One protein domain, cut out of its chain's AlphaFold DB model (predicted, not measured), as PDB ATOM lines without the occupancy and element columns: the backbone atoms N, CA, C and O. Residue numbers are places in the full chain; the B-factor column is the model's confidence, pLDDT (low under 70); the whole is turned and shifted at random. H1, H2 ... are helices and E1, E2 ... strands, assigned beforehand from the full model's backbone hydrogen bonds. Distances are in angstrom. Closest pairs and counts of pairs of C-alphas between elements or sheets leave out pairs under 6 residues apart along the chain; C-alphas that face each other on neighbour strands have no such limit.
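This is residues 22 to 91 of the 93 residues of an uncharacterized protein of alpha proteobacterium AAP38 (UniProt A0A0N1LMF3). What is the shape? A two-strand hairpin, E1 and E2, covers one side of three helices, H1, H2 and H3, about perpendicular to one another; residues 23 to 29 stick out as a tail. What makes it up? The 70 printed residues hold H1, H2, H3, E1, E2 in that order, class mixed, sheet antiparallel. It is compact, radius of gyration of the C-alphas 11.5 A, spanning 37 by 21 by 20 A.

Where is the sheet? E1 is residues 75 to 78, 9.6 A; E2 is 87 to 90, 9.8 A, ending at C-alpha 90 (-14.080, 24.984, 52.036). Where are the helices? H1, residues 31 to 43, 18.5 A, begins at C-alpha 31 (-19.330, 9.120, 47.044). H2 is 51 to 58, 10.4 A; H3 is 62 to 71, 14.2 A.

How do the strands pair? N 76 and O 89, 3.0 A apart, are within hydrogen-bond range. What touches H3? H1 does, closest C-alphas Ala 35 and Ala 68, 4.5 A; H2 does, closest C-alphas Ala 55 and Leu 62, 5.4 A. Every O i to N i+4 pair in H1, H2 and H3 is within hydrogen-bond range.

How large? The farthest C-alphas, Asp 24 and Val 47, are 37.5 A apart. Any gaps? The printed part has no cut, no long link and no printed residue under pLDDT 70.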
ATOM      1  N   ASP A  22     -19.503  -0.560  49.028       87.25
ATOM      2  CA  ASP A  22     -20.345  -1.436  48.212       87.25
ATOM      3  C   ASP A  22     -19.837  -2.887  48.263       87.25
ATOM      4  O   ASP A  22     -19.232  -3.394  47.318       87.25
ATOM      5  N   ILE A  23     -20.011  -3.533  49.422       81.31
ATOM      6  CA  ILE A  23     -19.519  -4.884  49.729       81.31
ATOM      7  C   ILE A  23     -20.232  -5.925  48.861       81.31
ATOM      8  O   ILE A  23     -19.612  -6.911  48.459       81.31
ATOM      9  N   ASP A  24     -21.509  -5.689  48.558       79.75
ATOM     10  CA  ASP A  24     -22.360  -6.602  47.792       79.75
ATOM     11  C   ASP A  24     -22.348  -6.316  46.271       79.75
ATOM     12  O   ASP A  24     -22.952  -7.068  45.501       79.75
ATOM     13  N   GLY A  25     -21.656  -5.256  45.828       77.44
ATOM     14  CA  GLY A  25     -21.575  -4.814  44.432       77.44
ATOM     15  C   GLY A  25     -20.148  -4.752  43.876       77.44
ATOM     16  O   GLY A  25     -19.400  -5.730  43.921       77.44
ATOM     17  N   ASN A  26     -19.764  -3.610  43.294       72.00
ATOM     18  CA  ASN A  26     -18.486  -3.453  42.577       72.00
ATOM     19  C   ASN A  26     -17.276  -3.274  43.516       72.00
ATOM     20  O   ASN A  26     -16.143  -3.130  43.052       72.00
ATOM     21  N   GLY A  27     -17.491  -3.292  44.836       83.38
ATOM     22  CA  GLY A  27     -16.430  -3.229  45.838       83.38
ATOM     23  C   GLY A  27     -15.827  -1.841  46.044       83.38
ATOM     24  O   GLY A  27     -14.794  -1.751  46.704       83.38
ATOM     25  N   GLY A  28     -16.426  -0.789  45.477       88.75
ATOM     26  CA  GLY A  28     -15.951   0.591  45.581       88.75
ATOM     27  C   GLY A  28     -16.530   1.351  46.784       88.75
ATOM     28  O   GLY A  28     -17.586   0.981  47.306       88.75
ATOM     29  N   PRO A  29     -15.871   2.436  47.228       94.50
ATOM     30  CA  PRO A  29     -16.422   3.316  48.250       94.50
ATOM     31  C   PRO A  29     -17.600   4.127  47.700       94.50
ATOM     32  O   PRO A  29     -17.644   4.449  46.510       94.50
ATOM     33  N   GLY A  30     -18.517   4.512  48.578       95.69
ATOM     34  CA  GLY A  30     -19.540   5.508  48.292       95.69
ATOM     35  C   GLY A  30     -18.987   6.911  48.064       95.69
ATOM     36  O   GLY A  30     -17.921   7.268  48.585       95.69
ATOM     37  N   ILE A  31     -19.719   7.729  47.304       97.31
ATOM     38  CA  ILE A  31     -19.330   9.120  47.044       97.31
ATOM     39  C   ILE A  31     -19.415   9.978  48.313       97.31
ATOM     40  O   ILE A  31     -18.458  10.691  48.602       97.31
ATOM     41  N   GLY A  32     -20.470   9.854  49.123       97.12
ATOM     42  CA  GLY A  32     -20.608  10.541  50.409       97.12
ATOM     43  C   GLY A  32     -19.544  10.149  51.432       97.12
ATOM     44  O   GLY A  32     -18.940  11.025  52.062       97.12
ATOM     45  N   LEU A  33     -19.225   8.853  51.533       96.81
ATOM     46  CA  LEU A  33     -18.118   8.378  52.370       96.81
ATOM     47  C   LEU A  33     -16.784   8.991  51.922       96.81
ATOM     48  O   LEU A  33     -16.016   9.496  52.746       96.81
ATOM     49  N   THR A  34     -16.522   8.981  50.614       97.25
ATOM     50  CA  THR A  34     -15.298   9.550  50.035       97.25
ATOM     51  C   THR A  34     -15.229  11.061  50.255       97.25
ATOM     52  O   THR A  34     -14.192  11.569  50.670       97.25
ATOM     53  N   ALA A  35     -16.332  11.780  50.049       97.88
ATOM     54  CA  ALA A  35     -16.430  13.225  50.227       97.88
ATOM     55  C   ALA A  35     -16.077  13.658  51.658       97.88
ATOM     56  O   ALA A  35     -15.238  14.537  51.854       97.88
ATOM     57  N   LYS A  36     -16.638  12.988  52.670       97.00
ATOM     58  CA  LYS A  36     -16.317  13.257  54.084       97.00
ATOM     59  C   LYS A  36     -14.863  12.940  54.413       97.00
ATOM     60  O   LYS A  36     -14.212  13.694  55.135       97.00
ATOM     61  N   ALA A  37     -14.344  11.832  53.883       97.56
ATOM     62  CA  ALA A  37     -12.949  11.460  54.079       97.56
ATOM     63  C   ALA A  37     -11.999  12.509  53.479       97.56
ATOM     64  O   ALA A  37     -11.045  12.911  54.147       97.56
ATOM     65  N   VAL A  38     -12.289  12.994  52.265       98.00
ATOM     66  CA  VAL A  38     -11.535  14.071  51.606       98.00
ATOM     67  C   VAL A  38     -11.597  15.360  52.422       98.00
ATOM     68  O   VAL A  38     -10.547  15.956  52.647       98.00
ATOM     69  N   GLN A  39     -12.771  15.753  52.932       96.81
ATOM     70  CA  GLN A  39     -12.911  16.955  53.760       96.81
ATOM     71  C   GLN A  39     -12.004  16.902  54.994       96.81
ATOM     72  O   GLN A  39     -11.179  17.789  55.207       96.81
ATOM     73  N   VAL A  40     -12.124  15.840  55.797       96.69
ATOM     74  CA  VAL A  40     -11.345  15.692  57.037       96.69
ATOM     75  C   VAL A  40      -9.849  15.621  56.736       96.69
ATOM     76  O   VAL A  40      -9.041  16.221  57.444       96.69
ATOM     77  N   TRP A  41      -9.468  14.907  55.675       97.81
ATOM     78  CA  TRP A  41      -8.079  14.817  55.243       97.81
ATOM     79  C   TRP A  41      -7.513  16.180  54.820       97.81
ATOM     80  O   TRP A  41      -6.399  16.508  55.234       97.81
ATOM     81  N   ALA A  42      -8.265  16.974  54.049       96.62
ATOM     82  CA  ALA A  42      -7.833  18.277  53.547       96.62
ATOM     83  C   ALA A  42      -7.577  19.272  54.691       96.62
ATOM     84  O   ALA A  42      -6.538  19.928  54.709       96.62
ATOM     85  N   VAL A  43      -8.454  19.299  55.703       94.50
ATOM     86  CA  VAL A  43      -8.297  20.129  56.918       94.50
ATOM     87  C   VAL A  43      -7.055  19.742  57.729       94.50
ATOM     88  O   VAL A  43      -6.473  20.565  58.435       94.50
ATOM     89  N   CYS A  44      -6.615  18.488  57.627       96.62
ATOM     90  CA  CYS A  44      -5.425  17.996  58.317       96.62
ATOM     91  C   CYS A  44      -4.111  18.301  57.576       96.62
ATOM     92  O   CYS A  44      -3.038  18.004  58.112       96.62
ATOM     93  N   GLN A  45      -4.154  18.863  56.362       95.75
ATOM     94  CA  GLN A  45      -2.942  19.199  55.620       95.75
ATOM     95  C   GLN A  45      -2.339  20.533  56.094       95.75
ATOM     96  O   GLN A  45      -3.061  21.472  56.420       95.75
ATOM     97  N   PRO A  46      -0.999  20.661  56.119       94.06
ATOM     98  CA  PRO A  46      -0.329  21.880  56.581       94.06
ATOM     99  C   PRO A  46      -0.428  23.054  55.592       94.06
ATOM    100  O   PRO A  46      -0.027  24.169  55.920       94.06
ATOM    101  N   VAL A  47      -0.893  22.797  54.370       93.81
ATOM    102  CA  VAL A  47      -1.034  23.761  53.274       93.81
ATOM    103  C   VAL A  47      -2.333  23.485  52.521       93.81
ATOM    104  O   VAL A  47      -2.928  22.418  52.676       93.81
ATOM    105  N   GLN A  48      -2.756  24.438  51.686       95.69
ATOM    106  CA  GLN A  48      -3.914  24.261  50.815       95.69
ATOM    107  C   GLN A  48      -3.743  23.005  49.950       95.69
ATOM    108  O   GLN A  48      -2.750  22.869  49.236       95.69
ATOM    109  N   SER A  49      -4.710  22.095  50.052       97.75
ATOM    110  CA  SER A  49      -4.691  20.812  49.352       97.75
ATOM    111  C   SER A  49      -5.286  20.931  47.958       97.75
ATOM    112  O   SER A  49      -6.212  21.714  47.730       97.75
ATOM    113  N   THR A  50      -4.793  20.109  47.037       98.56
ATOM    114  CA  THR A  50      -5.338  19.996  45.682       98.56
ATOM    115  C   THR A  50      -6.055  18.669  45.466       98.56
ATOM    116  O   THR A  50      -5.849  17.694  46.197       98.56
ATOM    117  N   ILE A  51      -6.878  18.594  44.419       98.38
ATOM    118  CA  ILE A  51      -7.501  17.326  44.021       98.38
ATOM    119  C   ILE A  51      -6.473  16.276  43.563       98.38
ATOM    120  O   ILE A  51      -6.722  15.081  43.707       98.38
ATOM    121  N   GLY A  52      -5.298  16.687  43.072       97.94
ATOM    122  CA  GLY A  52      -4.192  15.779  42.753       97.94
ATOM    123  C   GLY A  52      -3.530  15.174  43.994       97.94
ATOM    124  O   GLY A  52      -3.215  13.979  44.008       97.94
ATOM    125  N   ASP A  53      -3.371  15.969  45.056       98.25
ATOM    126  CA  ASP A  53      -2.852  15.489  46.341       98.25
ATOM    127  C   ASP A  53      -3.809  14.463  46.959       98.25
ATOM    128  O   ASP A  53      -3.386  13.374  47.356       98.25
ATOM    129  N   ALA A  54      -5.111  14.766  46.958       97.94
ATOM    130  CA  ALA A  54      -6.147  13.849  47.423       97.94
ATOM    131  C   ALA A  54      -6.189  12.561  46.580       97.94
ATOM    132  O   ALA A  54      -6.200  11.463  47.135       97.94
ATOM    133  N   ALA A  55      -6.136  12.660  45.247       96.81
ATOM    134  CA  ALA A  55      -6.105  11.491  44.361       96.81
ATOM    135  C   ALA A  55      -4.933  10.556  44.691       96.81
ATOM    136  O   ALA A  55      -5.094   9.335  44.741       96.81
ATOM    137  N   THR A  56      -3.773  11.138  45.000       95.56
ATOM    138  CA  THR A  56      -2.588  10.392  45.434       95.56
ATOM    139  C   THR A  56      -2.786   9.762  46.813       95.56
ATOM    140  O   THR A  56      -2.485   8.584  46.992       95.56
ATOM    141  N   ALA A  57      -3.312  10.514  47.784       96.25
ATOM    142  CA  ALA A  57      -3.508  10.048  49.157       96.25
ATOM    143  C   ALA A  57      -4.514   8.890  49.258       96.25
ATOM    144  O   ALA A  57      -4.287   7.937  50.002       96.25
ATOM    145  N   PHE A  58      -5.602   8.956  48.489       94.31
ATOM    146  CA  PHE A  58      -6.666   7.949  48.488       94.31
ATOM    147  C   PHE A  58      -6.471   6.852  47.432       94.31
ATOM    148  O   PHE A  58      -7.231   5.886  47.417       94.31
ATOM    149  N   ASN A  59      -5.456   6.969  46.566       93.44
ATOM    150  CA  ASN A  59      -5.235   6.078  45.424       93.44
ATOM    151  C   ASN A  59      -6.488   5.933  44.533       93.44
ATOM    152  O   ASN A  59      -6.861   4.834  44.111       93.44
ATOM    153  N   LEU A  60      -7.150   7.064  44.273       94.62
ATOM    154  CA  LEU A  60      -8.358   7.164  43.454       94.62
ATOM    155  C   LEU A  60      -8.093   7.999  42.193       94.62
ATOM    156  O   LEU A  60      -7.214   8.864  42.196       94.62
ATOM    157  N   PRO A  61      -8.854   7.787  41.105       95.50
ATOM    158  CA  PRO A  61      -8.796   8.651  39.936       95.50
ATOM    159  C   PRO A  61      -9.124  10.102  40.289       95.50
ATOM    160  O   PRO A  61     -10.030  10.374  41.077       95.50
ATOM    161  N   LEU A  62      -8.463  11.037  39.602       96.56
ATOM    162  CA  LEU A  62      -8.701  12.474  39.759       96.56
ATOM    163  C   LEU A  62     -10.186  12.840  39.605       96.56
ATOM    164  O   LEU A  62     -10.725  13.598  40.404       96.56
ATOM    165  N   ALA A  63     -10.856  12.242  38.615       96.81
ATOM    166  CA  ALA A  63     -12.270  12.475  38.347       96.81
ATOM    167  C   ALA A  63     -13.178  12.058  39.516       96.81
ATOM    168  O   ALA A  63     -14.158  12.742  39.788       96.81
ATOM    169  N   MET A  64     -12.848  10.975  40.232       97.25
ATOM    170  CA  MET A  64     -13.613  10.565  41.413       97.25
ATOM    171  C   MET A  64     -13.423  11.567  42.551       97.25
ATOM    172  O   MET A  64     -14.393  11.970  43.180       97.25
ATOM    173  N   ILE A  65     -12.197  12.038  42.783       98.25
ATOM    174  CA  ILE A  65     -11.949  13.069  43.798       98.25
ATOM    175  C   ILE A  65     -12.704  14.359  43.476       98.25
ATOM    176  O   ILE A  65     -13.361  14.904  44.357       98.25
ATOM    177  N   ALA A  66     -12.657  14.822  42.225       98.31
ATOM    178  CA  ALA A  66     -13.393  16.010  41.804       98.31
ATOM    179  C   ALA A  66     -14.904  15.859  42.057       98.31
ATOM    180  O   ALA A  66     -15.508  16.734  42.670       98.31
ATOM    181  N   GLN A  67     -15.484  14.711  41.689       98.00
ATOM    182  CA  GLN A  67     -16.891  14.401  41.963       98.00
ATOM    183  C   GLN A  67     -17.207  14.387  43.464       98.00
ATOM    184  O   GLN A  67     -18.224  14.936  43.872       98.00
ATOM    185  N   ALA A  68     -16.348  13.793  44.297       98.12
ATOM    186  CA  ALA A  68     -16.538  13.772  45.747       98.12
ATOM    187  C   ALA A  68     -16.476  15.180  46.366       98.12
ATOM    188  O   ALA A  68     -17.229  15.477  47.292       98.12
ATOM    189  N   VAL A  69     -15.605  16.053  45.850       98.19
ATOM    190  CA  VAL A  69     -15.525  17.452  46.286       98.19
ATOM    191  C   VAL A  69     -16.795  18.213  45.910       98.19
ATOM    192  O   VAL A  69     -17.382  18.851  46.775       98.19
ATOM    193  N   GLU A  70     -17.258  18.102  44.662       97.75
ATOM    194  CA  GLU A  70     -18.499  18.744  44.199       97.75
ATOM    195  C   GLU A  70     -19.760  18.185  44.875       97.75
ATOM    196  O   GLU A  70     -20.759  18.891  45.008       97.75
ATOM    197  N   TYR A  71     -19.727  16.922  45.309       97.69
ATOM    198  CA  TYR A  71     -20.817  16.289  46.050       97.69
ATOM    199  C   TYR A  71     -20.988  16.872  47.459       97.69
ATOM    200  O   TYR A  71     -22.100  16.913  47.988       97.69
ATOM    201  N   HIS A  72     -19.899  17.309  48.094       96.69
ATOM    202  CA  HIS A  72     -19.944  17.763  49.477       96.69
ATOM    203  C   HIS A  72     -20.508  19.189  49.591       96.69
ATOM    204  O   HIS A  72     -19.970  20.105  48.974       96.69
ATOM    205  N   PRO A  73     -21.509  19.452  50.455       95.00
ATOM    206  CA  PRO A  73     -22.170  20.761  50.526       95.00
ATOM    207  C   PRO A  73     -21.276  21.913  51.018       95.00
ATOM    208  O   PRO A  73     -21.646  23.072  50.858       95.00
ATOM    209  N   TYR A  74     -20.129  21.598  51.628       94.62
ATOM    210  CA  TYR A  74     -19.191  22.569  52.212       94.62
ATOM    211  C   TYR A  74     -17.810  22.565  51.554       94.62
ATOM    212  O   TYR A  74     -16.892  23.195  52.071       94.62
ATOM    213  N   MET A  75     -17.632  21.837  50.449       97.44
ATOM    214  CA  MET A  75     -16.401  21.899  49.661       97.44
ATOM    215  C   MET A  75     -16.697  22.388  48.243       97.44
ATOM    216  O   MET A  75     -17.827  22.312  47.768       97.44
ATOM    217  N   TYR A  76     -15.679  22.905  47.565       97.44
ATOM    218  CA  TYR A  76     -15.771  23.307  46.165       97.44
ATOM    219  C   TYR A  76     -14.412  23.210  45.469       97.44
ATOM    220  O   TYR A  76     -13.362  23.180  46.111       97.44
ATOM    221  N   LEU A  77     -14.434  23.171  44.138       98.19
ATOM    222  CA  LEU A  77     -13.236  23.230  43.305       98.19
ATOM    223  C   LEU A  77     -12.911  24.685  42.964       98.19
ATOM    224  O   LEU A  77     -13.710  25.367  42.322       98.19
ATOM    225  N   ASP A  78     -11.723  25.150  43.343       97.25
ATOM    226  CA  ASP A  78     -11.214  26.467  42.944       97.25
ATOM    227  C   ASP A  78     -10.430  26.359  41.625       97.25
ATOM    228  O   ASP A  78      -9.220  26.579  41.545       97.25
ATOM    229  N   GLY A  79     -11.119  25.881  40.584       97.19
ATOM    230  CA  GLY A  79     -10.534  25.632  39.270       97.19
ATOM    231  C   GLY A  79     -11.151  24.446  38.516       97.19
ATOM    232  O   GLY A  79     -12.145  23.869  38.952       97.19
ATOM    233  N   PRO A  80     -10.579  24.081  37.353       97.81
ATOM    234  CA  PRO A  80     -11.077  22.987  36.517       97.81
ATOM    235  C   PRO A  80     -10.943  21.602  37.173       97.81
ATOM    236  O   PRO A  80      -9.890  21.269  37.718       97.81
ATOM    237  N   ALA A  81     -11.970  20.760  37.051       97.19
ATOM    238  CA  ALA A  81     -12.006  19.403  37.618       97.19
ATOM    239  C   ALA A  81     -11.006  18.407  36.990       97.19
ATOM    240  O   ALA A  81     -10.732  17.353  37.561       97.19
ATOM    241  N   ASP A  82     -10.454  18.721  35.816       96.56
ATOM    242  CA  ASP A  82      -9.462  17.911  35.102       96.56
ATOM    243  C   ASP A  82      -8.011  18.344  35.374       96.56
ATOM    244  O   ASP A  82      -7.069  17.700  34.902       96.56
ATOM    245  N   ASN A  83      -7.808  19.407  36.157       97.88
ATOM    246  CA  ASN A  83      -6.490  19.904  36.518       97.88
ATOM    247  C   ASN A  83      -6.092  19.421  37.926       97.88
ATOM    248  O   ASN A  83      -6.673  19.881  38.907       97.88
ATOM    249  N   PRO A  84      -5.060  18.569  38.081       97.81
ATOM    250  CA  PRO A  84      -4.647  18.072  39.393       97.81
ATOM    251  C   PRO A  84      -4.187  19.169  40.359       97.81
ATOM    252  O   PRO A  84      -4.213  18.946  41.561       97.81
ATOM    253  N   ALA A  85      -3.796  20.346  39.857       98.31
ATOM    254  CA  ALA A  85      -3.413  21.489  40.684       98.31
ATOM    255  C   ALA A  85      -4.609  22.316  41.196       98.31
ATOM    256  O   ALA A  85      -4.400  23.297  41.906       98.31
ATOM    257  N   THR A  86      -5.842  21.963  40.825       98.56
ATOM    258  CA  THR A  86      -7.046  22.641  41.314       98.56
ATOM    259  C   THR A  86      -7.169  22.464  42.821       98.56
ATOM    260  O   THR A  86      -7.135  21.342  43.337       98.56
ATOM    261  N   ALA A  87      -7.290  23.585  43.528       98.25
ATOM    262  CA  ALA A  87      -7.383  23.589  44.975       98.25
ATOM    263  C   ALA A  87      -8.772  23.150  45.452       98.25
ATOM    264  O   ALA A  87      -9.788  23.416  44.804       98.25
ATOM    265  N   ILE A  88      -8.792  22.498  46.611       98.12
ATOM    266  CA  ILE A  88     -10.015  22.175  47.344       98.12
ATOM    267  C   ILE A  88     -10.314  23.360  48.264       98.12
ATOM    268  O   ILE A  88      -9.519  23.698  49.144       98.12
ATOM    269  N   GLY A  89     -11.436  24.026  48.013       96.12
ATOM    270  CA  GLY A  89     -11.966  25.096  48.846       96.12
ATOM    271  C   GLY A  89     -12.989  24.572  49.848       96.12
ATOM    272  O   GLY A  89     -13.630  23.550  49.611       96.12
ATOM    273  N   HIS A  90     -13.138  25.290  50.960       93.19
ATOM    274  CA  HIS A  90     -14.080  24.984  52.036       93.19
ATOM    275  C   HIS A  90     -14.931  26.230  52.320       93.19
ATOM    276  O   HIS A  90     -14.384  27.335  52.381       93.19
ATOM    277  N   ASP A  91     -16.249  26.077  52.450       85.75
ATOM    278  CA  ASP A  91     -17.168  27.168  52.810       85.75
ATOM    279  C   ASP A  91     -17.911  26.837  54.109       85.75
ATOM    280  O   ASP A  91     -18.531  25.781  54.225       85.75
TER     281      ASP A  91